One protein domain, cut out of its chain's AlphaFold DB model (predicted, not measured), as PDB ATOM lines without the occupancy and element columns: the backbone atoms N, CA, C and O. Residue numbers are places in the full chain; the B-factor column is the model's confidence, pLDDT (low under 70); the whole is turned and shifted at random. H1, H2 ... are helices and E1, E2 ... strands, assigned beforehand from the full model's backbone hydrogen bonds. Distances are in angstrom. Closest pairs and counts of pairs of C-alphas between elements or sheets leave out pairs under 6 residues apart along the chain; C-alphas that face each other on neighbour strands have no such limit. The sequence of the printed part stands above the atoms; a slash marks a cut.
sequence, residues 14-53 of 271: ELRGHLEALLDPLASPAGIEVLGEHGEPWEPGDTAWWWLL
ATOM      1  N   GLU A  14      46.999  41.817 -30.009       69.19
ATOM      2  CA  GLU A  14      45.980  41.654 -31.052       69.19
ATOM      3  C   GLU A  14      46.337  40.517 -32.015       69.19
ATOM      4  O   GLU A  14      45.511  39.653 -32.301       69.19
ATOM      5  N   LEU A  15      47.588  40.477 -32.485       65.75
ATOM      6  CA  LEU A  15      48.060  39.424 -33.380       65.75
ATOM      7  C   LEU A  15      48.101  38.067 -32.668       65.75
ATOM      8  O   LEU A  15      47.766  37.053 -33.268       65.75
ATOM      9  N   ARG A  16      48.442  38.047 -31.376       70.06
ATOM     10  CA  ARG A  16      48.362  36.863 -30.518       70.06
ATOM     11  C   ARG A  16      46.922  36.391 -30.354       70.06
ATOM     12  O   ARG A  16      46.692  35.206 -30.517       70.06
ATOM     13  N   GLY A  17      45.967  37.287 -30.108       68.00
ATOM     14  CA  GLY A  17      44.548  36.934 -30.030       68.00
ATOM     15  C   GLY A  17      44.012  36.357 -31.343       68.00
ATOM     16  O   GLY A  17      43.286  35.370 -31.325       68.00
ATOM     17  N   HIS A  18      44.427  36.900 -32.493       62.09
ATOM     18  CA  HIS A  18      44.105  36.314 -33.800       62.09
ATOM     19  C   HIS A  18      44.774  34.951 -34.017       62.09
ATOM     20  O   HIS A  18      44.145  34.053 -34.565       62.09
ATOM     21  N   LEU A  19      46.026  34.776 -33.575       61.41
ATOM     22  CA  LEU A  19      46.729  33.490 -33.627       61.41
ATOM     23  C   LEU A  19      46.104  32.455 -32.681       61.41
ATOM     24  O   LEU A  19      46.001  31.296 -33.044       61.41
ATOM     25  N   GLU A  20      45.658  32.851 -31.493       64.31
ATOM     26  CA  GLU A  20      44.967  31.979 -30.540       64.31
ATOM     27  C   GLU A  20      43.563  31.606 -31.036       64.31
ATOM     28  O   GLU A  20      43.162  30.461 -30.874       64.31
ATOM     29  N   ALA A  21      42.863  32.513 -31.727       61.53
ATOM     30  CA  ALA A  21      41.621  32.202 -32.437       61.53
ATOM     31  C   ALA A  21      41.849  31.284 -33.654       61.53
ATOM     32  O   ALA A  21      41.033  30.412 -33.909       61.53
ATOM     33  N   LEU A  22      42.973  31.427 -34.367       56.41
ATOM     34  CA  LEU A  22      43.428  30.475 -35.398       56.41
ATOM     35  C   LEU A  22      43.763  29.090 -34.817       56.41
ATOM     36  O   LEU A  22      43.728  28.098 -35.538       56.41
ATOM     37  N   LEU A  23      44.129  29.031 -33.533       56.88
ATOM     38  CA  LEU A  23      44.425  27.803 -32.794       56.88
ATOM     39  C   LEU A  23      43.194  27.223 -32.085       56.88
ATOM     40  O   LEU A  23      43.306  26.128 -31.532       56.88
ATOM     41  N   ASP A  24      42.051  27.917 -32.092       62.81
ATOM     42  CA  ASP A  24      40.764  27.323 -31.746       62.81
ATOM     43  C   ASP A  24      40.252  26.584 -32.988       62.81
ATOM     44  O   ASP A  24      39.767  27.219 -33.927       62.81
ATOM     45  N   PRO A  25      40.350  25.243 -33.032       55.25
ATOM     46  CA  PRO A  25      39.926  24.488 -34.199       55.25
ATOM     47  C   PRO A  25      38.428  24.661 -34.474       55.25
ATOM     48  O   PRO A  25      37.991  24.312 -35.554       55.25
ATOM     49  N   LEU A  26      37.624  25.182 -33.540       58.38
ATOM     50  CA  LEU A  26      36.173  25.304 -33.700       58.38
ATOM     51  C   LEU A  26      35.711  26.691 -34.166       58.38
ATOM     52  O   LEU A  26      34.527  26.858 -34.469       58.38
ATOM     53  N   ALA A  27      36.604  27.682 -34.239       61.88
ATOM     54  CA  ALA A  27      36.259  29.042 -34.632       61.88
ATOM     55  C   ALA A  27      37.016  29.448 -35.900       61.88
ATOM     56  O   ALA A  27      38.212  29.715 -35.862       61.88
ATOM     57  N   SER A  28      36.308  29.565 -37.031       62.22
ATOM     58  CA  SER A  28      36.886  30.186 -38.230       62.22
ATOM     59  C   SER A  28      37.182  31.661 -37.928       62.22
ATOM     60  O   SER A  28      36.245  32.413 -37.629       62.22
ATOM     61  N   PRO A  29      38.445  32.116 -37.988       67.88
ATOM     62  CA  PRO A  29      38.779  33.508 -37.743       67.88
ATOM     63  C   PRO A  29      38.063  34.413 -38.743       67.88
ATOM     64  O   PRO A  29      37.863  34.060 -39.909       67.88
ATOM     65  N   ALA A  30      37.693  35.614 -38.301       74.56
ATOM     66  CA  ALA A  30      37.072  36.594 -39.180       74.56
ATOM     67  C   ALA A  30      37.972  36.882 -40.395       74.56
ATOM     68  O   ALA A  30      39.174  37.103 -40.253       74.56
ATOM     69  N   GLY A  31      37.382  36.896 -41.592       81.06
ATOM     70  CA  GLY A  31      38.126  37.119 -42.835       81.06
ATOM     71  C   GLY A  31      38.786  35.866 -43.418       81.06
ATOM     72  O   GLY A  31      39.422  35.974 -44.465       81.06
ATOM     73  N   ILE A  32      38.615  34.697 -42.792       82.38
ATOM     74  CA  ILE A  32      39.157  33.424 -43.267       82.38
ATOM     75  C   ILE A  32      38.020  32.448 -43.578       82.38
ATOM     76  O   ILE A  32      37.045  32.351 -42.834       82.38
ATOM     77  N   GLU A  33      38.150  31.755 -44.704       84.81
ATOM     78  CA  GLU A  33      37.322  30.616 -45.086       84.81
ATOM     79  C   GLU A  33      38.089  29.329 -44.823       84.81
ATOM     80  O   GLU A  33      39.257  29.213 -45.208       84.81
ATOM     81  N   VAL A  34      37.419  28.377 -44.177       84.88
ATOM     82  CA  VAL A  34      37.964  27.052 -43.891       84.88
ATOM     83  C   VAL A  34      37.132  26.022 -44.639       84.88
ATOM     84  O   VAL A  34      35.918  25.948 -44.446       84.88
ATOM     85  N   LEU A  35      37.787  25.252 -45.504       85.31
ATOM     86  CA  LEU A  35      37.160  24.195 -46.297       85.31
ATOM     87  C   LEU A  35      37.787  22.846 -45.959       85.31
ATOM     88  O   LEU A  35      38.960  22.773 -45.581       85.31
ATOM     89  N   GLY A  36      36.994  21.792 -46.111       85.56
ATOM     90  CA  GLY A  36      37.472  20.420 -46.099       85.56
ATOM     91  C   GLY A  36      38.246  20.063 -47.373       85.56
ATOM     92  O   GLY A  36      38.654  20.929 -48.156       85.56
ATOM     93  N   GLU A  37      38.479  18.773 -47.577       82.88
ATOM     94  CA  GLU A  37      39.344  18.252 -48.638       82.88
ATOM     95  C   GLU A  37      38.750  18.419 -50.044       82.88
ATOM     96  O   GLU A  37      39.505  18.528 -51.011       82.88
ATOM     97  N   HIS A  38      37.424  18.498 -50.180       81.19
ATOM     98  CA  HIS A  38      36.755  18.604 -51.484       81.19
ATOM     99  C   HIS A  38      35.969  19.913 -51.675       81.19
ATOM    100  O   HIS A  38      35.254  20.080 -52.664       81.19
ATOM    101  N   GLY A  39      36.165  20.897 -50.791       82.19
ATOM    102  CA  GLY A  39      35.531  22.219 -50.875       82.19
ATOM    103  C   GLY A  39      34.214  22.338 -50.106       82.19
ATOM    104  O   GLY A  39      33.575  23.388 -50.142       82.19
ATOM    105  N   GLU A  40      33.814  21.290 -49.398       85.25
ATOM    106  CA  GLU A  40      32.762  21.298 -48.390       85.25
ATOM    107  C   GLU A  40      33.150  22.141 -47.161       85.25
ATOM    108  O   GLU A  40      34.338  22.389 -46.920       85.25
ATOM    109  N   PRO A  41      32.172  22.586 -46.351       83.44
ATOM    110  CA  PRO A  41      32.460  23.129 -45.029       83.44
ATOM    111  C   PRO A  41      33.277  22.129 -44.203       83.44
ATOM    112  O   PRO A  41      32.918  20.959 -44.121       83.44
ATOM    113  N   TRP A  42      34.371  22.589 -43.600       84.75
ATOM    114  CA  TRP A  42      35.239  21.732 -42.792       84.75
ATOM    115  C   TRP A  42      34.547  21.245 -41.506       84.75
ATOM    116  O   TRP A  42      33.869  22.025 -40.830       84.75
ATOM    117  N   GLU A  43      34.788  19.982 -41.132       79.44
ATOM    118  CA  GLU A  43      34.355  19.387 -39.864       79.44
ATOM    119  C   GLU A  43      35.550  19.026 -38.950       79.44
ATOM    120  O   GLU A  43      36.609  18.600 -39.426       79.44
ATOM    121  N   PRO A  44      35.412  19.152 -37.613       78.50
ATOM    122  CA  PRO A  44      36.477  18.803 -36.676       78.50
ATOM    123  C   PRO A  44      36.932  17.345 -36.784       78.50
ATOM    124  O   PRO A  44      36.175  16.422 -36.490       78.50
ATOM    125  N   GLY A  45      38.212  17.147 -37.107       74.88
ATOM    126  CA  GLY A  45      38.823  15.823 -37.281       74.88
ATOM    127  C   GLY A  45      39.357  15.582 -38.691       74.88
ATOM    128  O   GLY A  45      40.220  14.720 -38.856       74.88
ATOM    129  N   ASP A  46      38.928  16.400 -39.655       79.06
ATOM    130  CA  ASP A  46      39.350  16.312 -41.049       79.06
ATOM    131  C   ASP A  46      40.473  17.299 -41.392       79.06
ATOM    132  O   ASP A  46      40.792  18.228 -40.637       79.06
ATOM    133  N   THR A  47      41.083  17.109 -42.565       81.25
ATOM    134  CA  THR A  47      42.077  18.037 -43.111       81.25
ATOM    135  C   THR A  47      41.415  19.377 -43.432       81.25
ATOM    136  O   THR A  47      40.562  19.464 -44.311       81.25
ATOM    137  N   ALA A  48      41.835  20.430 -42.733       83.00
ATOM    138  CA  ALA A  48      41.385  21.795 -42.976       83.00
ATOM    139  C   ALA A  48      42.297  22.510 -43.970       83.00
ATOM    140  O   ALA A  48      43.524  22.512 -43.825       83.00
ATOM    141  N   TRP A  49      41.684  23.229 -44.897       83.50
ATOM    142  CA  TRP A  49      42.367  24.168 -45.761       83.50
ATOM    143  C   TRP A  49      41.840  25.588 -45.539       83.50
ATOM    144  O   TRP A  49      40.646  25.788 -45.335       83.50
ATOM    145  N   TRP A  50      42.731  26.579 -45.588       84.19
ATOM    146  CA  TRP A  50      42.465  27.934 -45.098       84.19
ATOM    147  C   TRP A  50      42.746  28.974 -46.183       84.19
ATOM    148  O   TRP A  50      43.819  28.963 -46.790       84.19
ATOM    149  N   TRP A  51      41.818  29.912 -46.390       83.69
ATOM    150  CA  TRP A  51      41.966  30.998 -47.367       83.69
ATOM    151  C   TRP A  51      41.444  32.331 -46.860       83.69
ATOM    152  O   TRP A  51      40.529  32.397 -46.051       83.69
ATOM    153  N   LEU A  52      41.985  33.420 -47.402       84.19
ATOM    154  CA  LEU A  52      41.449  34.756 -47.164       84.19
ATOM    155  C   LEU A  52      40.130  34.940 -47.926       84.19
ATOM    156  O   LEU A  52      40.078  34.745 -49.142       84.19
ATOM    157  N   LEU A  53      39.083  35.375 -47.221       82.62
ATOM    158  CA  LEU A  53      37.793  35.735 -47.818       82.62
ATOM    159  C   LEU A  53      37.923  36.916 -48.785       82.62
ATOM    160  O   LEU A  53      37.226  36.950 -49.799       82.62
TER     161      LEU A  53
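This is residues 14 to 53 of the 271 residues of an uncharacterized protein of Caldilineales bacterium (UniProt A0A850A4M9). A short helix, H1, at one end of the longest axis leads through an unnamed link to a small two-stranded hairpin, E1 and E2, whose long loop, residues 36 to 48, reaches the other end. The printed part has 40 residues, with H1, E1 and E2 in that order, and its two-stranded sheet is antiparallel. The class is mixed, with under half of the residues in named elements. It is only just compact, close to loose, with a radius of gyration of the C-alphas of 10.3 A, and only just flat, spanning 32 by 21 by 10 A.

Start at H1, residues 14 to 22, where every O i to N i+4 pair is within hydrogen-bond range. Go on to E1, residues 32 to 35, and E2, residues 49 to 52, an antiparallel hairpin at 151 degrees; N 33 and O 51 are within hydrogen-bond range at 2.8 A. H1 and E2 are apart.

Find C-alpha 14 at (45.980, 41.654, -31.052); H1 runs 12.3 A from there. E1 spans 9.9 A; E2 spans 10.7 A, ending at C-alpha 52 (41.449, 34.756, -47.164).

The farthest C-alphas, Glu 14 and His 38, are 32.2 A apart. The printed part has no cut; E1 to E2 is a long link. pLDDT is under 70 at residues 14 to 15 and 17 to 29.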